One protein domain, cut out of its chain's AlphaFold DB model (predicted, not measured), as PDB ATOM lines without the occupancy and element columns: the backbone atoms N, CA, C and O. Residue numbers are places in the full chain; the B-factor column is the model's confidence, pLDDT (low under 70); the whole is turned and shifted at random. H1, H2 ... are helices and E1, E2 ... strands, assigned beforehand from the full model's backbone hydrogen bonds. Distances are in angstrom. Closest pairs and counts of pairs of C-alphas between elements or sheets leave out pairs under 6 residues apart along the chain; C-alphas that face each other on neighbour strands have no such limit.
ATOM      1  N   SER A  29     171.586 193.483 130.038       54.75
ATOM      2  CA  SER A  29     171.959 192.143 130.494       54.75
ATOM      3  C   SER A  29     171.258 191.062 129.661       54.75
ATOM      4  O   SER A  29     170.032 190.984 129.601       54.75
ATOM      5  N   TYR A  30     172.045 190.210 129.005       63.84
ATOM      6  CA  TYR A  30     171.557 189.065 128.238       63.84
ATOM      7  C   TYR A  30     172.286 187.787 128.675       63.84
ATOM      8  O   TYR A  30     173.423 187.825 129.148       63.84
ATOM      9  N   ASN A  31     171.636 186.624 128.549       54.72
ATOM     10  CA  ASN A  31     172.263 185.357 128.928       54.72
ATOM     11  C   ASN A  31     173.290 184.927 127.864       54.72
ATOM     12  O   ASN A  31     172.930 184.356 126.833       54.72
ATOM     13  N   LYS A  32     174.573 185.182 128.143       56.53
ATOM     14  CA  LYS A  32     175.708 184.898 127.248       56.53
ATOM     15  C   LYS A  32     175.851 183.420 126.873       56.53
ATOM     16  O   LYS A  32     176.299 183.118 125.774       56.53
ATOM     17  N   GLN A  33     175.421 182.491 127.733       48.22
ATOM     18  CA  GLN A  33     175.615 181.048 127.522       48.22
ATOM     19  C   GLN A  33     174.770 180.474 126.371       48.22
ATOM     20  O   GLN A  33     175.066 179.384 125.883       48.22
ATOM     21  N   ASN A  34     173.753 181.207 125.904       47.09
ATOM     22  CA  ASN A  34     172.812 180.732 124.887       47.09
ATOM     23  C   ASN A  34     172.966 181.409 123.517       47.09
ATOM     24  O   ASN A  34     172.241 181.054 122.588       47.09
ATOM     25  N   ILE A  35     173.890 182.362 123.356       56.62
ATOM     26  CA  ILE A  35     174.002 183.139 122.115       56.62
ATOM     27  C   ILE A  35     175.165 182.635 121.265       56.62
ATOM     28  O   ILE A  35     176.326 182.997 121.455       56.62
ATOM     29  N   ARG A  36     174.839 181.832 120.250       58.97
ATOM     30  CA  ARG A  36     175.736 181.621 119.109       58.97
ATOM     31  C   ARG A  36     175.510 182.754 118.118       58.97
ATOM     32  O   ARG A  36     174.582 182.680 117.324       58.97
ATOM     33  N   VAL A  37     176.353 183.783 118.170       58.62
ATOM     34  CA  VAL A  37     176.235 184.976 117.308       58.62
ATOM     35  C   VAL A  37     176.183 184.622 115.818       58.62
ATOM     36  O   VAL A  37     175.389 185.207 115.101       58.62
ATOM     37  N   SER A  38     176.886 183.575 115.373       58.56
ATOM     38  CA  SER A  38     176.797 183.066 113.991       58.56
ATOM     39  C   SER A  38     175.379 182.676 113.537       58.56
ATOM     40  O   SER A  38     175.133 182.547 112.341       58.56
ATOM     41  N   ASN A  39     174.460 182.440 114.479       61.44
ATOM     42  CA  ASN A  39     173.071 182.041 114.239       61.44
ATOM     43  C   ASN A  39     172.077 183.178 114.526       61.44
ATOM     44  O   ASN A  39     170.867 182.959 114.508       61.44
ATOM     45  N   VAL A  40     172.582 184.364 114.850       67.44
ATOM     46  CA  VAL A  40     171.800 185.555 115.162       67.44
ATOM     47  C   VAL A  40     171.804 186.464 113.946       67.44
ATOM     48  O   VAL A  40     172.858 186.692 113.371       67.44
ATOM     49  N   ASP A  41     170.664 187.042 113.582       79.38
ATOM     50  CA  ASP A  41     170.609 188.126 112.598       79.38
ATOM     51  C   ASP A  41     170.991 189.458 113.274       79.38
ATOM     52  O   ASP A  41     170.137 190.179 113.792       79.38
ATOM     53  N   ALA A  42     172.299 189.710 113.400       86.56
ATOM     54  CA  ALA A  42     172.832 190.913 114.035       86.56
ATOM     55  C   ALA A  42     173.072 192.010 112.993       86.56
ATOM     56  O   ALA A  42     173.761 191.793 111.994       86.56
ATOM     57  N   GLU A  43     172.575 193.216 113.262       90.38
ATOM     58  CA  GLU A  43     172.866 194.377 112.426       90.38
ATOM     59  C   GLU A  43     174.322 194.823 112.630       90.38
ATOM     60  O   GLU A  43     174.803 194.994 113.754       90.38
ATOM     61  N   ILE A  44     175.031 195.032 111.521       91.00
ATOM     62  CA  ILE A  44     176.431 195.452 111.534       91.00
ATOM     63  C   ILE A  44     176.507 196.976 111.527       91.00
ATOM     64  O   ILE A  44     175.929 197.635 110.661       91.00
ATOM     65  N   ARG A  45     177.247 197.533 112.484       91.88
ATOM     66  CA  ARG A  45     177.477 198.976 112.623       91.88
ATOM     67  C   ARG A  45     178.969 199.264 112.614       91.88
ATOM     68  O   ARG A  45     179.753 198.461 113.110       91.88
ATOM     69  N   PHE A  46     179.364 200.422 112.111       91.62
ATOM     70  CA  PHE A  46     180.742 200.897 112.200       91.62
ATOM     71  C   PHE A  46     180.800 202.037 113.195       91.62
ATOM     72  O   PHE A  46     180.097 203.028 113.025       91.62
ATOM     73  N   ARG A  47     181.636 201.930 114.225       90.44
ATOM     74  CA  ARG A  47     181.921 203.100 115.055       90.44
ATOM     75  C   ARG A  47     182.806 204.064 114.274       90.44
ATOM     76  O   ARG A  47     183.717 203.602 113.589       90.44
ATOM     77  N   ASP A  48     182.618 205.371 114.429       88.38
ATOM     78  CA  ASP A  48     183.482 206.374 113.781       88.38
ATOM     79  C   ASP A  48     184.975 206.112 114.027       88.38
ATOM     80  O   ASP A  48     185.793 206.117 113.104       88.38
ATOM     81  N   SER A  49     185.333 205.780 115.271       89.75
ATOM     82  CA  SER A  49     186.716 205.478 115.645       89.75
ATOM     83  C   SER A  49     187.286 204.241 114.946       89.75
ATOM     84  O   SER A  49     188.505 204.128 114.853       89.75
ATOM     85  N   SER A  50     186.459 203.345 114.398       90.81
ATOM     86  CA  SER A  50     186.930 202.120 113.734       90.81
ATOM     87  C   SER A  50     187.713 202.367 112.444       90.81
ATOM     88  O   SER A  50     188.498 201.511 112.032       90.81
ATOM     89  N   PHE A  51     187.562 203.550 111.843       90.12
ATOM     90  CA  PHE A  51     188.344 203.978 110.680       90.12
ATOM     91  C   PHE A  51     189.686 204.611 111.061       90.12
ATOM     92  O   PHE A  51     190.508 204.894 110.183       90.12
ATOM     93  N   SER A  52     189.934 204.828 112.353       91.19
ATOM     94  CA  SER A  52     191.225 205.299 112.838       91.19
ATOM     95  C   SER A  52     192.293 204.227 112.656       91.19
ATOM     96  O   SER A  52     192.061 203.025 112.813       91.19
ATOM     97  N   SER A  53     193.505 204.685 112.357       94.88
ATOM     98  CA  SER A  53     194.691 203.834 112.402       94.88
ATOM     99  C   SER A  53     195.658 204.371 113.430       94.88
ATOM    100  O   SER A  53     195.841 205.584 113.539       94.88
ATOM    101  N   ILE A  54     196.246 203.458 114.186       96.69
ATOM    102  CA  ILE A  54     197.163 203.746 115.275       96.69
ATOM    103  C   ILE A  54     198.412 202.891 115.124       96.69
ATOM    104  O   ILE A  54     198.379 201.782 114.585       96.69
ATOM    105  N   ASN A  55     199.504 203.407 115.668       97.31
ATOM    106  CA  ASN A  55     200.746 202.686 115.854       97.31
ATOM    107  C   ASN A  55     201.141 202.813 117.328       97.31
ATOM    108  O   ASN A  55     201.335 203.924 117.816       97.31
ATOM    109  N   LEU A  56     201.216 201.684 118.028       97.44
ATOM    110  CA  LEU A  56     201.487 201.578 119.461       97.44
ATOM    111  C   LEU A  56     202.707 200.669 119.683       97.44
ATOM    112  O   LEU A  56     202.550 199.447 119.849       97.44
ATOM    113  N   PRO A  57     203.933 201.229 119.674       97.06
ATOM    114  CA  PRO A  57     205.167 200.456 119.809       97.06
ATOM    115  C   PRO A  57     205.264 199.639 121.092       97.06
ATOM    116  O   PRO A  57     205.666 198.475 121.061       97.06
ATOM    117  N   GLU A  58     204.838 200.203 122.215       95.69
ATOM    118  CA  GLU A  58     204.833 199.552 123.526       95.69
ATOM    119  C   GLU A  58     203.885 198.350 123.586       95.69
ATOM    120  O   GLU A  58     204.102 197.421 124.366       95.69
ATOM    121  N   SER A  59     202.867 198.334 122.722       96.31
ATOM    122  CA  SER A  59     201.934 197.219 122.565       96.31
ATOM    123  C   SER A  59     202.272 196.334 121.362       96.31
ATOM    124  O   SER A  59     201.578 195.341 121.129       96.31
ATOM    125  N   LYS A  60     203.327 196.644 120.591       96.69
ATOM    126  CA  LYS A  60     203.657 195.982 119.313       96.69
ATOM    127  C   LYS A  60     202.408 195.828 118.439       96.69
ATOM    128  O   LYS A  60     202.065 194.726 118.004       96.69
ATOM    129  N   PHE A  61     201.653 196.913 118.295       97.06
ATOM    130  CA  PHE A  61     200.408 196.943 117.540       97.06
ATOM    131  C   PHE A  61     200.449 198.072 116.522       97.06
ATOM    132  O   PHE A  61     200.829 199.190 116.846       97.06
ATOM    133  N   SER A  62     200.030 197.780 115.299       96.38
ATOM    134  CA  SER A  62     199.785 198.781 114.272       96.38
ATOM    135  C   SER A  62     198.725 198.236 113.331       96.38
ATOM    136  O   SER A  62     198.766 197.058 112.981       96.38
ATOM    137  N   ASN A  63     197.790 199.080 112.918       95.25
ATOM    138  CA  ASN A  63     196.895 198.819 111.788       95.25
ATOM    139  C   ASN A  63     197.105 199.842 110.659       95.25
ATOM    140  O   ASN A  63     196.243 200.012 109.798       95.25
ATOM    141  N   MET A  64     198.260 200.514 110.659       95.06
ATOM    142  CA  MET A  64     198.671 201.429 109.598       95.06
ATOM    143  C   MET A  64     198.942 200.655 108.305       95.06
ATOM    144  O   MET A  64     199.506 199.564 108.319       95.06
ATOM    145  N   LEU A  65     198.583 201.224 107.165       92.69
ATOM    146  CA  LEU A  65     198.888 200.695 105.840       92.69
ATOM    147  C   LEU A  65     200.181 201.310 105.286       92.69
ATOM    148  O   LEU A  65     200.520 202.440 105.656       92.69
ATOM    149  N   PRO A  66     200.893 200.611 104.380       91.44
ATOM    150  CA  PRO A  66     201.997 201.195 103.627       91.44
ATOM    151  C   PRO A  66     201.621 202.543 103.004       91.44
ATOM    152  O   PRO A  66     200.496 202.722 102.531       91.44
ATOM    153  N   ASP A  67     202.570 203.479 102.973       89.31
ATOM    154  CA  ASP A  67     202.346 204.793 102.357       89.31
ATOM    155  C   ASP A  67     202.171 204.709 100.843       89.31
ATOM    156  O   ASP A  67     201.353 205.426 100.262       89.31
ATOM    157  N   ASP A  68     202.894 203.783 100.215       87.62
ATOM    158  CA  ASP A  68     202.666 203.424  98.827       87.62
ATOM    159  C   ASP A  68     201.495 202.437  98.721       87.62
ATOM    160  O   ASP A  68     201.574 201.286  99.160       87.62
ATOM    161  N   LYS A  69     200.407 202.881  98.079       80.06
ATOM    162  CA  LYS A  69     199.201 202.070  97.857       80.06
ATOM    163  C   LYS A  69     199.488 200.783  97.079       80.06
ATOM    164  O   LYS A  69     198.760 199.808  97.252       80.06
ATOM    165  N   LEU A  70     200.524 200.767  96.236       81.81
ATOM    166  CA  LEU A  70     200.925 199.587  95.462       81.81
ATOM    167  C   LEU A  70     201.540 198.489  96.339       81.81
ATOM    168  O   LEU A  70     201.580 197.333  95.929       81.81
ATOM    169  N   MET A  71     201.991 198.834  97.549       85.12
ATOM    170  CA  MET A  71     202.555 197.886  98.512       85.12
ATOM    171  C   MET A  71     201.509 197.271  99.447       85.12
ATOM    172  O   MET A  71     201.847 196.410 100.262       85.12
ATOM    173  N   ILE A  72     200.242 197.688  99.359       85.81
ATOM    174  CA  ILE A  72     199.170 197.071 100.140       85.81
ATOM    175  C   ILE A  72     198.921 195.668  99.611       85.81
ATOM    176  O   ILE A  72     198.682 195.462  98.421       85.81
ATOM    177  N   ALA A  73     198.939 194.701 100.524       83.69
ATOM    178  CA  ALA A  73     198.683 193.317 100.181       83.69
ATOM    179  C   ALA A  73     197.279 193.178  99.544       83.69
ATOM    180  O   ALA A  73     196.304 193.690 100.108       83.69
ATOM    181  N   PRO A  74     197.138 192.492  98.392       83.31
ATOM    182  CA  PRO A  74     195.861 192.389  97.681       83.31
ATOM    183  C   PRO A  74     194.709 191.866  98.543       83.31
ATOM    184  O   PRO A  74     193.583 192.332  98.412       83.31
ATOM    185  N   ASN A  75     194.993 190.951  99.472       82.94
ATOM    186  CA  ASN A  75     194.008 190.405 100.400       82.94
ATOM    187  C   ASN A  75     193.505 191.436 101.425       82.94
ATOM    188  O   ASN A  75     192.344 191.376 101.812       82.94
ATOM    189  N   VAL A  76     194.337 192.396 101.846       86.81
ATOM    190  CA  VAL A  76     193.910 193.493 102.732       86.81
ATOM    191  C   VAL A  76     192.974 194.426 101.975       86.81
ATOM    192  O   VAL A  76     191.905 194.764 102.475       86.81
ATOM    193  N   LYS A  77     193.347 194.802 100.745       85.12
ATOM    194  CA  LYS A  77     192.509 195.646  99.887       85.12
ATOM    195  C   LYS A  77     191.162 194.977  99.582       85.12
ATOM    196  O   LYS A  77     190.124 195.586  99.822       85.12
ATOM    197  N   GLY A  78     191.188 193.725  99.122       84.06
ATOM    198  CA  GLY A  78     189.979 192.958  98.817       84.06
ATOM    199  C   GLY A  78     189.083 192.781 100.040       84.06
ATOM    200  O   GLY A  78     187.876 192.968  99.949       84.06
ATOM    201  N   ALA A  79     189.655 192.533 101.222       87.00
ATOM    202  CA  ALA A  79     188.869 192.440 102.448       87.00
ATOM    203  C   ALA A  79     188.190 193.761 102.840       87.00
ATOM    204  O   ALA A  79     187.045 193.729 103.279       87.00
ATOM    205  N   ILE A  80     188.850 194.913 102.664       87.38
ATOM    206  CA  ILE A  80     188.230 196.227 102.903       87.38
ATOM    207  C   ILE A  80     187.055 196.440 101.939       87.38
ATOM    208  O   ILE A  80     185.951 196.758 102.378       87.38
ATOM    209  N   GLU A  81     187.261 196.214 100.639       85.88
ATOM    210  CA  GLU A  81     186.214 196.348  99.611       85.88
ATOM    211  C   GLU A  81     185.035 195.395  99.875       85.88
ATOM    212  O   GLU A  81     183.862 195.760  99.737       85.88
ATOM    213  N   LYS A  82     185.338 194.176 100.320       86.12
ATOM    214  CA  LYS A  82     184.344 193.159 100.644       86.12
ATOM    215  C   LYS A  82     183.567 193.487 101.914       86.12
ATOM    216  O   LYS A  82     182.349 193.376 101.910       86.12
ATOM    217  N   LEU A  83     184.240 193.954 102.963       87.81
ATOM    218  CA  LEU A  83     183.597 194.419 104.195       87.81
ATOM    219  C   LEU A  83     182.652 195.597 103.926       87.81
ATOM    220  O   LEU A  83     181.577 195.672 104.509       87.81
ATOM    221  N   LEU A  84     183.044 196.504 103.030       86.12
ATOM    222  CA  LEU A  84     182.223 197.647 102.640       86.12
ATOM    223  C   LEU A  84     180.995 197.251 101.822       86.12
ATOM    224  O   LEU A  84     179.945 197.869 101.969       86.12
ATOM    225  N   SER A  85     181.129 196.270 100.930       85.56
ATOM    226  CA  SER A  85     180.031 195.806 100.071       85.56
ATOM    227  C   SER A  85     179.101 194.806 100.749       85.56
ATOM    228  O   SER A  85     177.919 194.780 100.424       85.56
ATOM    229  N   HIS A  86     179.628 194.030 101.692       87.44
ATOM    230  CA  HIS A  86     178.951 192.922 102.357       87.44
ATOM    231  C   HIS A  86     179.296 192.914 103.859       87.44
ATOM    232  O   HIS A  86     179.983 192.003 104.344       87.44
ATOM    233  N   PRO A  87     178.890 193.945 104.627       88.56
ATOM    234  CA  PRO A  87     179.233 194.050 106.043       88.56
ATOM    235  C   PRO A  87     178.718 192.868 106.872       88.56
ATOM    236  O   PRO A  87     179.358 192.485 107.852       88.56
ATOM    237  N   GLU A  88     177.631 192.214 106.455       86.94
ATOM    238  CA  GLU A  88     177.062 191.024 107.097       86.94
ATOM    239  C   GLU A  88     178.035 189.836 107.179       86.94
ATOM    240  O   GLU A  88     177.852 188.932 107.998       86.94
ATOM    241  N   LEU A  89     179.115 189.840 106.389       85.56
ATOM    242  CA  LEU A  89     180.190 188.845 106.482       85.56
ATOM    243  C   LEU A  89     180.856 188.812 107.857       85.56
ATOM    244  O   LEU A  89     181.328 187.753 108.272       85.56
ATOM    245  N   VAL A  90     180.844 189.928 108.587       88.81
ATOM    246  CA  VAL A  90     181.342 190.005 109.967       88.81
ATOM    247  C   VAL A  90     180.639 188.989 110.869       88.81
ATOM    248  O   VAL A  90     181.242 188.488 111.813       88.81
ATOM    249  N   ASN A  91     179.392 188.627 110.577       85.94
ATOM    250  CA  ASN A  91     178.620 187.726 111.420       85.94
ATOM    251  C   ASN A  91     178.978 186.236 111.224       85.94
ATOM    252  O   ASN A  91     178.951 185.457 112.177       85.94
ATOM    253  N   ARG A  92     179.380 185.836 110.007       78.56
ATOM    254  CA  ARG A  92     179.500 184.418 109.594       78.56
ATOM    255  C   ARG A  92     180.472 183.589 110.441       78.56
ATOM    256  O   ARG A  92     180.207 182.419 110.679       78.56
ATOM    257  N   ASP A  93     181.555 184.202 110.916       76.38
ATOM    258  CA  ASP A  93     182.605 183.549 111.715       76.38
ATOM    259  C   ASP A  93     182.967 184.350 112.980       76.38
ATOM    260  O   ASP A  93     184.107 184.323 113.455       76.38
ATOM    261  N   SER A  94     181.986 185.068 113.536       86.75
ATOM    262  CA  SER A  94     182.171 185.892 114.733       86.75
ATOM    263  C   SER A  94     182.456 185.038 115.970       86.75
ATOM    264  O   SER A  94     181.607 184.290 116.462       86.75
ATOM    265  N   LYS A  95     183.682 185.144 116.485       88.38
ATOM    266  CA  LYS A  95     184.195 184.371 117.625       88.38
ATOM    267  C   LYS A  95     184.468 185.273 118.810       88.38
ATOM    268  O   LYS A  95     185.016 186.357 118.652       88.38
ATOM    269  N   GLU A  96     184.167 184.781 120.002       90.38
ATOM    270  CA  GLU A  96     184.480 185.479 121.246       90.38
ATOM    271  C   GLU A  96     185.982 185.709 121.418       90.38
ATOM    272  O   GLU A  96     186.834 184.883 121.056       90.38
ATOM    273  N   ILE A  97     186.298 186.877 121.965       90.94
ATOM    274  CA  ILE A  97     187.633 187.251 122.393       90.94
ATOM    275  C   ILE A  97     187.699 187.062 123.900       90.94
ATOM    276  O   ILE A  97     187.134 187.830 124.667       90.94
ATOM    277  N   PHE A  98     188.453 186.054 124.322       87.62
ATOM    278  CA  PHE A  98     188.758 185.862 125.733       87.62
ATOM    279  C   PHE A  98     189.920 186.773 126.132       87.62
ATOM    280  O   PHE A  98     191.074 186.547 125.738       87.62
ATOM    281  N   ILE A  99     189.607 187.808 126.909       87.25
ATOM    282  CA  ILE A  99     190.601 188.642 127.582       87.25
ATOM    283  C   ILE A  99     191.062 187.891 128.833       87.25
ATOM    284  O   ILE A  99     190.279 187.552 129.714       87.25
ATOM    285  N   THR A 100     192.352 187.586 128.880       87.69
ATOM    286  CA  THR A 100     193.011 186.854 129.967       87.69
ATOM    287  C   THR A 100     193.991 187.775 130.672       87.69
ATOM    288  O   THR A 100     194.485 188.729 130.075       87.69
ATOM    289  N   ASP A 101     194.407 187.441 131.888       87.62
ATOM    290  CA  ASP A 101     195.371 188.277 132.620       87.62
ATOM    291  C   ASP A 101     196.715 188.426 131.888       87.62
ATOM    292  O   ASP A 101     197.407 189.426 132.035       87.62
ATOM    293  N   LYS A 102     197.063 187.477 131.005       87.06
ATOM    294  CA  LYS A 102     198.287 187.534 130.188       87.06
ATOM    295  C   LYS A 102     198.254 188.588 129.079       87.06
ATOM    296  O   LYS A 102     199.314 188.985 128.605       87.06
ATOM    297  N   ASN A 103     197.075 188.972 128.591       88.38
ATOM    298  CA  ASN A 103     196.927 189.916 127.477       88.38
ATOM    299  C   ASN A 103     196.050 191.130 127.803       88.38
ATOM    300  O   ASN A 103     196.002 192.037 126.974       88.38
ATOM    301  N   ARG A 104     195.413 191.173 128.980       91.88
ATOM    302  CA  ARG A 104     194.493 192.232 129.410       91.88
ATOM    303  C   ARG A 104     195.079 193.622 129.233       91.88
ATOM    304  O   ARG A 104     194.529 194.402 128.468       91.88
ATOM    305  N   ASP A 105     196.233 193.897 129.838       93.44
ATOM    306  CA  ASP A 105     196.836 195.236 129.798       93.44
ATOM    307  C   ASP A 105     197.141 195.693 128.371       93.44
ATOM    308  O   ASP A 105     196.910 196.845 128.007       93.44
ATOM    309  N   ARG A 106     197.633 194.776 127.532       94.25
ATOM    310  CA  ARG A 106     197.938 195.063 126.129       94.25
ATOM    311  C   ARG A 106     196.668 195.331 125.324       94.25
ATOM    312  O   ARG A 106     196.634 196.285 124.555       94.25
ATOM    313  N   LEU A 107     195.645 194.488 125.468       94.38
ATOM    314  CA  LEU A 107     194.384 194.657 124.743       94.38
ATOM    315  C   LEU A 107     193.655 195.920 125.196       94.38
ATOM    316  O   LEU A 107     193.204 196.671 124.338       94.38
ATOM    317  N   LYS A 108     193.621 196.198 126.504       94.25
ATOM    318  CA  LYS A 108     193.044 197.425 127.057       94.25
ATOM    319  C   LYS A 108     193.722 198.665 126.478       94.25
ATOM    320  O   LYS A 108     193.016 199.528 125.978       94.25
ATOM    321  N   LYS A 109     195.062 198.715 126.446       95.50
ATOM    322  CA  LYS A 109     195.813 199.830 125.828       95.50
ATOM    323  C   LYS A 109     195.448 200.063 124.364       95.50
ATOM    324  O   LYS A 109     195.343 201.204 123.931       95.50
ATOM    325  N   ILE A 110     195.269 198.990 123.592       96.69
ATOM    326  CA  ILE A 110     194.880 199.113 122.183       96.69
ATOM    327  C   ILE A 110     193.425 199.584 122.072       96.69
ATOM    328  O   ILE A 110     193.141 200.500 121.306       96.69
ATOM    329  N   ILE A 111     192.500 198.985 122.831       95.38
ATOM    330  CA  ILE A 111     191.071 199.323 122.780       95.38
ATOM    331  C   ILE A 111     190.809 200.748 123.278       95.38
ATOM    332  O   ILE A 111     189.951 201.418 122.709       95.38
ATOM    333  N   SER A 112     191.558 201.247 124.264       94.38
ATOM    334  CA  SER A 112     191.398 202.612 124.789       94.38
ATOM    335  C   SER A 112     191.667 203.705 123.747       94.38
ATOM    336  O   SER A 112     191.298 204.856 123.945       94.38
ATOM    337  N   CYS A 113     192.282 203.365 122.609       94.88
ATOM    338  CA  CYS A 113     192.396 204.273 121.464       94.88
ATOM    339  C   CYS A 113     191.099 204.393 120.641       94.88
ATOM    340  O   CYS A 113     190.990 205.291 119.808       94.88
ATOM    341  N   TYR A 114     190.138 203.492 120.846       94.25
ATOM    342  CA  TYR A 114     188.889 203.391 120.086       94.25
ATOM    343  C   TYR A 114     187.641 203.579 120.949       94.25
ATOM    344  O   TYR A 114     186.613 204.024 120.430       94.25
ATOM    345  N   LEU A 115     187.727 203.233 122.236       91.44
ATOM    346  CA  LEU A 115     186.650 203.308 123.219       91.44
ATOM    347  C   LEU A 115     187.118 204.049 124.477       91.44
ATOM    348  O   LEU A 115     188.209 203.756 124.968       91.44
ATOM    349  N   PRO A 116     186.298 204.954 125.039       90.19
ATOM    350  CA  PRO A 116     186.525 205.488 126.377       90.19
ATOM    351  C   PRO A 116     186.579 204.375 127.432       90.19
ATOM    352  O   PRO A 116     185.898 203.357 127.301       90.19
ATOM    353  N   ASP A 117     187.336 204.589 128.510       87.38
ATOM    354  CA  ASP A 117     187.515 203.596 129.582       87.38
ATOM    355  C   ASP A 117     186.189 203.149 130.222       87.38
ATOM    356  O   ASP A 117     186.035 201.976 130.567       87.38
ATOM    357  N   GLU A 118     185.223 204.060 130.354       87.00
ATOM    358  CA  GLU A 118     183.889 203.761 130.888       87.00
ATOM    359  C   GLU A 118     183.127 202.775 129.990       87.00
ATOM    360  O   GLU A 118     182.536 201.815 130.485       87.00
ATOM    361  N   GLU A 119     183.202 202.961 128.668       89.38
ATOM    362  CA  GLU A 119     182.595 202.053 127.690       89.38
ATOM    363  C   GLU A 119     183.355 200.730 127.594       89.38
ATOM    364  O   GLU A 119     182.741 199.678 127.458       89.38
ATOM    365  N   TYR A 120     184.689 200.745 127.694       88.75
ATOM    366  CA  TYR A 120     185.473 199.508 127.741       88.75
ATOM    367  C   TYR A 120     185.025 198.621 128.906       88.75
ATOM    368  O   TYR A 120     184.787 197.431 128.714       88.75
ATOM    369  N   CYS A 121     184.885 199.197 130.104       85.75
ATOM    370  CA  CYS A 121     184.489 198.447 131.294       85.75
ATOM    371  C   CYS A 121     183.087 197.832 131.160       85.75
ATOM    372  O   CYS A 121     182.852 196.755 131.704       85.75
ATOM    373  N   SER A 122     182.163 198.479 130.440       85.00
ATOM    374  CA  SER A 122     180.801 197.962 130.258       85.00
ATOM    375  C   SER A 122     180.701 196.828 129.231       85.00
ATOM    376  O   SER A 122     179.721 196.085 129.268       85.00
ATOM    377  N   VAL A 123     181.694 196.671 128.345       87.56
ATOM    378  CA  VAL A 123     181.665 195.701 127.228       87.56
ATOM    379  C   VAL A 123     182.885 194.776 127.157       87.56
ATOM    380  O   VAL A 123     183.067 194.077 126.160       87.56
ATOM    381  N   GLU A 124     183.728 194.743 128.197       86.12
ATOM    382  CA  GLU A 124     185.000 193.993 128.219       86.12
ATOM    383  C   GLU A 124     184.835 192.511 127.835       86.12
ATOM    384  O   GLU A 124     185.716 191.900 127.228       86.12
ATOM    385  N   GLU A 125     183.684 191.930 128.147       86.56
ATOM    386  CA  GLU A 125     183.368 190.527 127.888       86.56
ATOM    387  C   GLU A 125     182.622 190.281 126.565       86.56
ATOM    388  O   GLU A 125     182.307 189.137 126.240       86.56
ATOM    389  N   ASP A 126     182.293 191.330 125.812       90.25
ATOM    390  CA  ASP A 126     181.433 191.246 124.626       90.25
ATOM    391  C   ASP A 126     182.207 191.399 123.309       90.25
ATOM    392  O   ASP A 126     181.619 191.414 122.221       90.25
ATOM    393  N   PHE A 127     183.538 191.483 123.388       93.44
ATOM    394  CA  PHE A 127     184.394 191.573 122.216       93.44
ATOM    395  C   PHE A 127     184.353 190.294 121.376       93.44
ATOM    396  O   PHE A 127     184.514 189.171 121.866       93.44
ATOM    397  N   ARG A 128     184.221 190.473 120.063       93.19
ATOM    398  CA  ARG A 128     184.293 189.407 119.063       93.19
ATOM    399  C   ARG A 128     185.335 189.729 118.001       93.19
ATOM    400  O   ARG A 128     185.678 190.885 117.763       93.19
ATOM    401  N   LYS A 129     185.815 188.689 117.330       92.56
ATOM    402  CA  LYS A 129     186.639 188.779 116.125       92.56
ATOM    403  C   LYS A 129     186.007 188.009 114.982       92.56
ATOM    404  O   LYS A 129     185.526 186.896 115.193       92.56
ATOM    405  N   SER A 130     186.160 188.549 113.786       90.75
ATOM    406  CA  SER A 130     185.755 187.898 112.545       90.75
ATOM    407  C   SER A 130     186.852 188.058 111.511       90.75
ATOM    408  O   SER A 130     187.418 189.144 111.368       90.75
ATOM    409  N   ASP A 131     187.165 186.980 110.802       88.56
ATOM    410  CA  ASP A 131     188.086 187.035 109.672       88.56
ATOM    411  C   ASP A 131     187.274 187.392 108.415       88.56
ATOM    412  O   ASP A 131     186.261 186.759 108.117       88.56
ATOM    413  N   ILE A 132     187.697 188.419 107.681       87.38
ATOM    414  CA  ILE A 132     187.093 188.811 106.407       87.38
ATOM    415  C   ILE A 132     187.916 188.172 105.301       87.38
ATOM    416  O   ILE A 132     189.033 188.596 104.999       87.38
ATOM    417  N   ILE A 133     187.366 187.100 104.740       74.50
ATOM    418  CA  ILE A 133     188.022 186.308 103.706       74.50
ATOM    419  C   ILE A 133     187.425 186.667 102.354       74.50
ATOM    420  O   ILE A 133     186.209 186.579 102.134       74.50
ATOM    421  N   ASP A 134     188.300 187.020 101.420       65.62
ATOM    422  CA  ASP A 134     187.928 187.045 100.022       65.62
ATOM    423  C   ASP A 134     188.259 185.715  99.339       65.62
ATOM    424  O   ASP A 134     189.410 185.456  98.996       65.62
ATOM    425  N   ASN A 135     187.247 184.856  99.171       59.12
ATOM    426  CA  ASN A 135     187.390 183.552  98.516       59.12
ATOM    427  C   ASN A 135     187.841 183.660  97.047       59.12
ATOM    428  O   ASN A 135     188.360 182.680  96.516       59.12
ATOM    429  N   ASP A 136     187.671 184.825  96.411       55.94
ATOM    430  CA  ASP A 136     188.075 185.059  95.019       55.94
ATOM    431  C   ASP A 136     189.569 185.410  94.891       55.94
ATOM    432  O   ASP A 136     190.161 185.291  93.816       55.94
ATOM    433  N   VAL A 137     190.226 185.776  95.999       56.72
ATOM    434  CA  VAL A 137     191.667 186.049  96.048       56.72
ATOM    435  C   VAL A 137     192.388 184.798  96.546       56.72
ATOM    436  O   VAL A 137     192.694 184.640  97.727       56.72
ATOM    437  N   VAL A 138     192.698 183.895  95.614       47.19
ATOM    438  CA  VAL A 138     193.546 182.712  95.846       47.19
ATOM    439  C   VAL A 138     195.009 183.155  96.000       47.19
ATOM    440  O   VAL A 138     195.848 182.898  95.142       47.19
ATOM    441  N   LEU A 139     195.342 183.876  97.072       46.00
ATOM    442  CA  LEU A 139     196.731 184.199  97.402       46.00
ATOM    443  C   LEU A 139     197.111 183.600  98.750       46.00
ATOM    444  O   LEU A 139     196.695 184.025  99.826       46.00
ATOM    445  N   VAL A 140     197.945 182.570  98.643       43.84
ATOM    446  CA  VAL A 140     198.620 181.896  99.742       43.84
ATOM    447  C   VAL A 140     199.671 182.853 100.302       43.84
ATOM    448  O   VAL A 140     200.770 182.959  99.772       43.84
ATOM    449  N   GLY A 141     199.341 183.547 101.388       47.56
ATOM    450  CA  GLY A 141     200.347 184.158 102.255       47.56
ATOM    451  C   GLY A 141     200.273 185.675 102.378       47.56
ATOM    452  O   GLY A 141     200.924 186.397 101.634       47.56
ATOM    453  N   ARG A 142     199.543 186.118 103.406       42.75
ATOM    454  CA  ARG A 142     199.870 187.154 104.412       42.75
ATOM    455  C   ARG A 142     198.550 187.598 105.043       42.75
ATOM    456  O   ARG A 142     197.669 188.010 104.313       42.75
ATOM    457  N   GLY A 143     198.434 187.434 106.366       53.12
ATOM    458  CA  GLY A 143     197.350 187.870 107.266       53.12
ATOM    459  C   GLY A 143     195.951 188.025 106.667       53.12
ATOM    460  O   GLY A 143     195.693 188.988 105.958       53.12
ATOM    461  N   SER A 144     195.010 187.136 106.997       66.62
ATOM    462  CA  SER A 144     193.592 187.461 106.798       66.62
ATOM    463  C   SER A 144     193.280 188.804 107.470       66.62
ATOM    464  O   SER A 144     193.872 189.158 108.484       66.62
ATOM    465  N   PHE A 145     192.400 189.593 106.878       87.62
ATOM    466  CA  PHE A 145     191.965 190.832 107.498       87.62
ATOM    467  C   PHE A 145     191.010 190.485 108.634       87.62
ATOM    468  O   PHE A 145     190.073 189.713 108.425       87.62
ATOM    469  N   ARG A 146     191.224 191.033 109.829       91.25
ATOM    470  CA  ARG A 146     190.349 190.780 110.971       91.25
ATOM    471  C   ARG A 146     189.604 192.035 111.370       91.25
ATOM    472  O   ARG A 146     190.160 193.125 111.416       91.25
ATOM    473  N   VAL A 147     188.344 191.848 111.717       93.88
ATOM    474  CA  VAL A 147     187.499 192.888 112.292       93.88
ATOM    475  C   VAL A 147     187.248 192.538 113.747       93.88
ATOM    476  O   VAL A 147     186.935 191.389 114.070       93.88
ATOM    477  N   ILE A 148     187.400 193.524 114.624       95.69
ATOM    478  CA  ILE A 148     187.067 193.428 116.040       95.69
ATOM    479  C   ILE A 148     185.771 194.189 116.269       95.69
ATOM    480  O   ILE A 148     185.650 195.359 115.899       95.69
ATOM    481  N   THR A 149     184.806 193.512 116.877       94.94
ATOM    482  CA  THR A 149     183.479 194.055 117.164       94.94
ATOM    483  C   THR A 149     183.154 193.948 118.642       94.94
ATOM    484  O   THR A 149     183.760 193.159 119.364       94.94
ATOM    485  N   VAL A 150     182.169 194.725 119.073       93.44
ATOM    486  CA  VAL A 150     181.437 194.518 120.320       93.44
ATOM    487  C   VAL A 150     180.042 194.033 119.965       93.44
ATOM    488  O   VAL A 150     179.362 194.644 119.137       93.44
ATOM    489  N   TYR A 151     179.634 192.930 120.583       90.88
ATOM    490  CA  TYR A 151     178.268 192.444 120.492       90.88
ATOM    491  C   TYR A 151     177.387 193.139 121.535       90.88
ATOM    492  O   TYR A 151     177.750 193.213 122.707       90.88
ATOM    493  N   SER A 152     176.216 193.624 121.135       87.50
ATOM    494  CA  SER A 152     175.259 194.241 122.059       87.50
ATOM    495  C   SER A 152     173.817 193.882 121.716       87.50
ATOM    496  O   SER A 152     173.495 193.496 120.590       87.50
ATOM    497  N   VAL A 153     172.942 194.011 122.713       83.75
ATOM    498  CA  VAL A 153     171.492 193.868 122.559       83.75
ATOM    499  C   VAL A 153     170.828 195.159 123.018       83.75
ATOM    500  O   VAL A 153     170.936 195.540 124.185       83.75
ATOM    501  N   GLU A 154     170.118 195.830 122.119       82.94
ATOM    502  CA  GLU A 154     169.309 197.006 122.447       82.94
ATOM    503  C   GLU A 154     167.835 196.635 122.360       82.94
ATOM    504  O   GLU A 154     167.414 195.894 121.474       82.94
ATOM    505  N   ILE A 155     167.042 197.147 123.290       77.81
ATOM    506  CA  ILE A 155     165.592 197.006 123.256       77.81
ATOM    507  C   ILE A 155     165.049 198.209 122.487       77.81
ATOM    508  O   ILE A 155     165.327 199.346 122.866       77.81
ATOM    509  N   ASP A 156     164.309 197.971 121.404       79.50
ATOM    510  CA  ASP A 156     163.698 199.064 120.649       79.50
ATOM    511  C   ASP A 156     162.446 199.638 121.340       79.50
ATOM    512  O   ASP A 156     162.012 199.178 122.399       79.50
ATOM    513  N   GLU A 157     161.850 200.668 120.735       79.94
ATOM    514  CA  GLU A 157     160.650 201.338 121.256       79.94
ATOM    515  C   GLU A 157     159.442 200.396 121.445       79.94
ATOM    516  O   GLU A 157     158.568 200.667 122.271       79.94
ATOM    517  N   TYR A 158     159.425 199.252 120.751       83.00
ATOM    518  CA  TYR A 158     158.387 198.219 120.837       83.00
ATOM    519  C   TYR A 158     158.750 197.083 121.798       83.00
ATOM    520  O   TYR A 158     158.048 196.071 121.855       83.00
ATOM    521  N   LYS A 159     159.820 197.242 122.583       78.25
ATOM    522  CA  LYS A 159     160.361 196.227 123.496       78.25
ATOM    523  C   LYS A 159     160.880 194.970 122.794       78.25
ATOM    524  O   LYS A 159     160.972 193.911 123.419       78.25
ATOM    525  N   VAL A 160     161.241 195.072 121.516       77.94
ATOM    526  CA  VAL A 160     161.817 193.965 120.751       77.94
ATOM    527  C   VAL A 160     163.344 194.034 120.853       77.94
ATOM    528  O   VAL A 160     163.927 195.087 120.583       77.94
ATOM    529  N   PRO A 161     164.025 192.944 121.256       80.88
ATOM    530  CA  PRO A 161     165.478 192.923 121.308       80.88
ATOM    531  C   PRO A 161     166.061 192.926 119.892       80.88
ATOM    532  O   PRO A 161     165.783 192.035 119.086       80.88
ATOM    533  N   LYS A 162     166.914 193.906 119.609       84.94
ATOM    534  CA  LYS A 162     167.747 193.990 118.409       84.94
ATOM    535  C   LYS A 162     169.196 193.741 118.780       84.94
ATOM    536  O   LYS A 162     169.679 194.221 119.800       84.94
ATOM    537  N   GLN A 163     169.868 192.959 117.953       86.50
ATOM    538  CA  GLN A 163     171.226 192.491 118.196       86.50
ATOM    539  C   GLN A 163     172.165 193.208 117.231       86.50
ATOM    540  O   GLN A 163     171.825 193.382 116.060       86.50
ATOM    541  N   TYR A 164     173.332 193.618 117.717       89.25
ATOM    542  CA  TYR A 164     174.292 194.385 116.933       89.25
ATOM    543  C   TYR A 164     175.693 193.816 117.058       89.25
ATOM    544  O   TYR A 164     176.095 193.330 118.114       89.25
ATOM    545  N   LEU A 165     176.455 193.947 115.976       91.88
ATOM    546  CA  LEU A 165     177.908 193.830 115.984       91.88
ATOM    547  C   LEU A 165     178.479 195.180 115.565       91.88
ATOM    548  O   LEU A 165     178.500 195.530 114.383       91.88
ATOM    549  N   THR A 166     178.936 195.944 116.553       93.31
ATOM    550  CA  THR A 166     179.551 197.250 116.310       93.31
ATOM    551  C   THR A 166     181.043 197.063 116.098       93.31
ATOM    552  O   THR A 166     181.748 196.638 117.008       93.31
ATOM    553  N   ILE A 167     181.533 197.368 114.902       94.69
ATOM    554  CA  ILE A 167     182.945 197.327 114.532       94.69
ATOM    555  C   ILE A 167     183.683 198.448 115.254       94.69
ATOM    556  O   ILE A 167     183.323 199.618 115.128       94.69
ATOM    557  N   ILE A 168     184.718 198.070 116.002       95.56
ATOM    558  CA  ILE A 168     185.536 198.971 116.821       95.56
ATOM    559  C   ILE A 168     186.945 199.113 116.253       95.56
ATOM    560  O   ILE A 168     187.532 200.182 116.349       95.56
ATOM    561  N   LEU A 169     187.491 198.049 115.659       95.44
ATOM    562  CA  LEU A 169     188.869 198.030 115.176       95.44
ATOM    563  C   LEU A 169     189.009 197.148 113.929       95.44
ATOM    564  O   LEU A 169     188.493 196.031 113.872       95.44
ATOM    565  N   LEU A 170     189.779 197.644 112.962       94.94
ATOM    566  CA  LEU A 170     190.215 196.925 111.768       94.94
ATOM    567  C   LEU A 170     191.681 196.501 111.939       94.94
ATOM    568  O   LEU A 170     192.550 197.346 112.161       94.94
ATOM    569  N   ASP A 171     191.957 195.201 111.849       94.44
ATOM    570  CA  ASP A 171     193.261 194.576 112.104       94.44
ATOM    571  C   ASP A 171     193.744 193.793 110.865       94.44
ATOM    572  O   ASP A 171     193.537 192.578 110.763       94.44
ATOM    573  N   PRO A 172     194.399 194.468 109.903       92.25
ATOM    574  CA  PRO A 172     194.885 193.839 108.674       92.25
ATOM    575  C   PRO A 172     196.061 192.873 108.893       92.25
ATOM    576  O   PRO A 172     196.431 192.154 107.967       92.25
ATOM    577  N   TYR A 173     196.664 192.845 110.089       91.50
ATOM    578  CA  TYR A 173     197.901 192.097 110.354       91.50
ATOM    579  C   TYR A 173     197.801 191.111 111.519       91.50
ATOM    580  O   TYR A 173     198.810 190.525 111.912       91.50
ATOM    581  N   HIS A 174     196.605 190.914 112.081       91.00
ATOM    582  CA  HIS A 174     196.369 190.050 113.242       91.00
ATOM    583  C   HIS A 174     197.189 190.430 114.487       91.00
ATOM    584  O   HIS A 174     197.468 189.581 115.343       91.00
ATOM    585  N   LEU A 175     197.591 191.694 114.615       93.50
ATOM    586  CA  LEU A 175     198.379 192.142 115.759       93.50
ATOM    587  C   LEU A 175     197.512 192.321 117.004       93.50
ATOM    588  O   LEU A 175     198.044 192.260 118.112       93.50
ATOM    589  N   PHE A 176     196.195 192.499 116.878       94.12
ATOM    590  CA  PHE A 176     195.324 192.631 118.043       94.12
ATOM    591  C   PHE A 176     195.320 191.329 118.847       94.12
ATOM    592  O   PHE A 176     195.700 191.307 120.019       94.12
ATOM    593  N   ILE A 177     195.006 190.216 118.178       89.19
ATOM    594  CA  ILE A 177     195.063 188.863 118.743       89.19
ATOM    595  C   ILE A 177     195.807 187.954 117.765       89.19
ATOM    596  O   ILE A 177     195.196 187.461 116.810       89.19
ATOM    597  N   PRO A 178     197.096 187.668 118.007       84.12
ATOM    598  CA  PRO A 178     197.874 186.825 117.112       84.12
ATOM    599  C   PRO A 178     197.316 185.401 117.062       84.12
ATOM    600  O   PRO A 178     196.972 184.792 118.088       84.12
ATOM    601  N   SER A 179     197.243 184.862 115.848       75.81
ATOM    602  CA  SER A 179     196.855 183.474 115.595       75.81
ATOM    603  C   SER A 179     197.913 182.494 116.120       75.81
ATOM    604  O   SER A 179     199.082 182.836 116.292       75.81
ATOM    605  N   ASN A 180     197.503 181.252 116.389       75.56
ATOM    606  CA  ASN A 180     198.452 180.172 116.672       75.56
ATOM    607  C   ASN A 180     199.186 179.794 115.376       75.56
ATOM    608  O   ASN A 180     198.539 179.627 114.344       75.56
ATOM    609  N   HIS A 181     200.503 179.591 115.439       75.25
ATOM    610  CA  HIS A 181     201.268 178.939 114.372       75.25
ATOM    611  C   HIS A 181     201.951 177.689 114.918       75.25
ATOM    612  O   HIS A 181     202.270 177.624 116.104       75.25
ATOM    613  N   ARG A 182     202.174 176.705 114.039       74.94
ATOM    614  CA  ARG A 182     202.791 175.422 114.406       74.94
ATOM    615  C   ARG A 182     204.243 175.584 114.867       74.94
ATOM    616  O   ARG A 182     204.632 174.944 115.835       74.94
ATOM    617  N   ASP A 183     204.985 176.502 114.245       83.88
ATOM    618  CA  ASP A 183     206.452 176.557 114.377       83.88
ATOM    619  C   ASP A 183     206.979 177.806 115.105       83.88
ATOM    620  O   ASP A 183     208.187 177.971 115.282       83.88
ATOM    621  N   LYS A 184     206.096 178.729 115.512       84.25
ATOM    622  CA  LYS A 184     206.486 179.987 116.168       84.25
ATOM    623  C   LYS A 184     205.559 180.336 117.325       84.25
ATOM    624  O   LYS A 184     204.344 180.169 117.244       84.25
ATOM    625  N   SER A 185     206.140 180.893 118.387       88.31
ATOM    626  CA  SER A 185     205.369 181.472 119.485       88.31
ATOM    627  C   SER A 185     204.630 182.734 119.027       88.31
ATOM    628  O   SER A 185     205.107 183.471 118.160       88.31
ATOM    629  N   LYS A 186     203.485 183.030 119.657       87.75
ATOM    630  CA  LYS A 186     202.712 184.261 119.404       87.75
ATOM    631  C   LYS A 186     203.546 185.528 119.564       87.75
ATOM    632  O   LYS A 186     203.397 186.451 118.776       87.75
ATOM    633  N   VAL A 187     204.426 185.549 120.566       88.94
ATOM    634  CA  VAL A 187     205.317 186.686 120.835       88.94
ATOM    635  C   VAL A 187     206.220 186.948 119.634       88.94
ATOM    636  O   VAL A 187     206.260 188.071 119.146       88.94
ATOM    637  N   LYS A 188     206.858 185.899 119.098       91.12
ATOM    638  CA  LYS A 188     207.753 186.017 117.943       91.12
ATOM    639  C   LYS A 188     207.018 186.493 116.689       91.12
ATOM    640  O   LYS A 188     207.528 187.340 115.972       91.12
ATOM    641  N   ILE A 189     205.806 185.986 116.442       90.00
ATOM    642  CA  ILE A 189     204.983 186.418 115.298       90.00
ATOM    643  C   ILE A 189     204.620 187.894 115.412       90.00
ATOM    644  O   ILE A 189     204.730 188.623 114.431       90.00
ATOM    645  N   VAL A 190     204.196 188.333 116.600       91.81
ATOM    646  CA  VAL A 190     203.876 189.741 116.856       91.81
ATOM    647  C   VAL A 190     205.105 190.614 116.636       91.81
ATOM    648  O   VAL A 190     204.992 191.637 115.978       91.81
ATOM    649  N   GLU A 191     206.273 190.216 117.139       93.94
ATOM    650  CA  GLU A 191     207.525 190.960 116.965       93.94
ATOM    651  C   GLU A 191     207.941 191.088 115.502       93.94
ATOM    652  O   GLU A 191     208.184 192.198 115.036       93.94
ATOM    653  N   GLU A 192     207.987 189.973 114.771       92.75
ATOM    654  CA  GLU A 192     208.342 189.957 113.351       92.75
ATOM    655  C   GLU A 192     207.349 190.791 112.531       92.75
ATOM    656  O   GLU A 192     207.757 191.682 111.787       92.75
ATOM    657  N   THR A 193     206.046 190.565 112.723       92.38
ATOM    658  CA  THR A 193     204.993 191.291 111.998       92.38
ATOM    659  C   THR A 193     205.054 192.782 112.317       92.38
ATOM    660  O   THR A 193     205.078 193.604 111.406       92.38
ATOM    661  N   TYR A 194     205.151 193.152 113.597       95.50
ATOM    662  CA  TYR A 194     205.251 194.549 114.011       95.50
ATOM    663  C   TYR A 194     206.526 195.224 113.490       95.50
ATOM    664  O   TYR A 194     206.467 196.379 113.086       95.50
ATOM    665  N   SER A 195     207.664 194.524 113.425       95.56
ATOM    666  CA  SER A 195     208.890 195.089 112.842       95.56
ATOM    667  C   SER A 195     208.722 195.484 111.368       95.56
ATOM    668  O   SER A 195     209.359 196.427 110.898       95.56
ATOM    669  N   GLU A 196     207.836 194.792 110.644       92.06
ATOM    670  CA  GLU A 196     207.511 195.106 109.256       92.06
ATOM    671  C   GLU A 196     206.503 196.253 109.166       92.06
ATOM    672  O   GLU A 196     206.750 197.209 108.434       92.06
ATOM    673  N   VAL A 197     205.393 196.178 109.906       93.19
ATOM    674  CA  VAL A 197     204.248 197.091 109.733       93.19
ATOM    675  C   VAL A 197     204.288 198.327 110.637       93.19
ATOM    676  O   VAL A 197     203.595 199.308 110.389       93.19
ATOM    677  N   GLY A 198     205.121 198.330 111.677       93.88
ATOM    678  CA  GLY A 198     205.287 199.456 112.604       93.88
ATOM    679  C   GLY A 198     205.972 200.676 111.982       93.88
ATOM    680  O   GLY A 198     205.990 201.739 112.594       93.88
ATOM    681  N   LYS A 199     206.519 200.541 110.766       94.31
ATOM    682  CA  LYS A 199     207.090 201.641 109.968       94.31
ATOM    683  C   LYS A 199     206.091 202.284 109.001       94.31
ATOM    684  O   LYS A 199     206.438 203.241 108.322       94.31
ATOM    685  N   PHE A 200     204.898 201.709 108.866       94.81
ATOM    686  CA  PHE A 200     203.875 202.191 107.947       94.81
ATOM    687  C   PHE A 200     203.198 203.458 108.486       94.81
ATOM    688  O   PHE A 200     202.993 203.583 109.694       94.81
ATOM    689  N   GLY A 201     202.850 204.389 107.590       94.00
ATOM    690  CA  GLY A 201     202.378 205.730 107.947       94.00
ATOM    691  C   GLY A 201     200.977 206.095 107.455       94.00
ATOM    692  O   GLY A 201     200.469 207.162 107.805       94.00
ATOM    693  N   SER A 202     200.300 205.235 106.688       92.62
ATOM    694  CA  SER A 202     199.020 205.594 106.076       92.62
ATOM    695  C   SER A 202     197.808 205.030 106.808       92.62
ATOM    696  O   SER A 202     197.726 203.847 107.114       92.62
ATOM    697  N   HIS A 203     196.825 205.895 107.055       92.25
ATOM    698  CA  HIS A 203     195.574 205.513 107.703       92.25
ATOM    699  C   HIS A 203     194.658 204.722 106.768       92.25
ATOM    700  O   HIS A 203     194.536 205.031 105.578       92.25
ATOM    701  N   ILE A 204     193.963 203.741 107.342       88.81
ATOM    702  CA  ILE A 204     192.985 202.905 106.650       88.81
ATOM    703  C   ILE A 204     191.785 203.726 106.167       88.81
ATOM    704  O   ILE A 204     191.270 203.447 105.090       88.81
ATOM    705  N   SER A 205     191.415 204.804 106.873       86.00
ATOM    706  CA  SER A 205     190.350 205.743 106.482       86.00
ATOM    707  C   SER A 205     190.511 206.318 105.074       86.00
ATOM    708  O   SER A 205     189.516 206.605 104.423       86.00
ATOM    709  N   LYS A 206     191.736 206.404 104.531       83.31
ATOM    710  CA  LYS A 206     191.973 206.819 103.132       83.31
ATOM    711  C   LYS A 206     191.310 205.897 102.094       83.31
ATOM    712  O   LYS A 206     191.264 206.253 100.918       83.31
ATOM    713  N   TYR A 207     190.865 204.712 102.508       74.50
ATOM    714  CA  TYR A 207     190.156 203.722 101.692       74.50
ATOM    715  C   TYR A 207     188.653 203.686 101.970       74.50
ATOM    716  O   TYR A 207     187.919 202.994 101.270       74.50
TER     717      TYR A 207
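This is residues 29 to 207 of the 211 residues of an uncharacterized protein of Lactococcus lactis subsp. lactis (UniProt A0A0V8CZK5). A strongly twisted sheet of four strands, whose E3 and E4 form a long hairpin reaching out to the turn at residues 156 to 160, has H2 over one face. Short H1 and H3 stand beside its strands, H4 and H5 make a loose corner away from H2, and H6 lies beyond the sheet, far from that turn. The printed part has 179 residues with seven named helices and four named strands, in the order E1 H1 H2 H3 H4 H5 E2 E3 E4 H6 H7; the mixed sheet runs E1 E4 E3 E2. Helices and strands are mixed, with under half of the residues in named elements. It is compact, with a radius of gyration of the C-alphas of 16.3 A and spans of 50 by 37 by 32 A.

E1, residues 43 to 47, an edge strand, is parallel to E4, residues 161 to 171; N 45 and O 165 are within hydrogen-bond range at 3.0 A. H1, residues 48 to 51, is at the sheet's level with a height of 2.2 A; its closest C-alpha to E4 is Ser 50, 4.6 A from that of Ile 168. H2, residues 74 to 85, is on the sheet at a height of 8.8 A, over E3, residues 145 to 155, and along it at 7 degrees on the local plane; the closest C-alphas are Val 76 and Phe 145, 5.8 A. H3, residues 89 to 92, is only just at the sheet's level, at a height of 3.9 A. H4, residues 104 to 111, and H5, residues 117 to 123, are close but not clearly touching, about perpendicular at 74 degrees; the C-alphas of Ile 111 and Tyr 120 come closest, 7.5 A. H5 only grazes the sheet, with residues 120 to 123. E2, residues 127 to 132, E3 and E4 form a meander, each the antiparallel neighbour of the one before, with N 130 and O 147 at 3.0 A and N 152 and O 164 at 3.0 A. H6, residues 186 to 197, is not on the sheet. H7, residues 204 to 207, is close but not clearly touching H1; the C-alphas of Phe 51 and Ser 205 are 5.0 A apart. In H2, H4, H5 and H6 every O i to N i+4 pair is within hydrogen-bond range; H1, H3 and H7 are too short for one.

E1 begins at C-alpha 43, (172.866, 194.377, 112.426). H2 is 16.4 A long, E2 16.3 A, E3 31.3 A, E4 29.3 A and H6 16.1 A. H7 ends at C-alpha 207, (190.156, 203.722, 101.692).

The C-alphas of Tyr 158 and Asp 183, the two farthest apart, are 53.1 A apart. The printed part has no cut. The links H1 to H2, H3 to H4, E2 to E3 and E4 to H6 are long. The mean pLDDT of the printed part is 84.7; residues 29 to 40 and 134 to 144 are under 70.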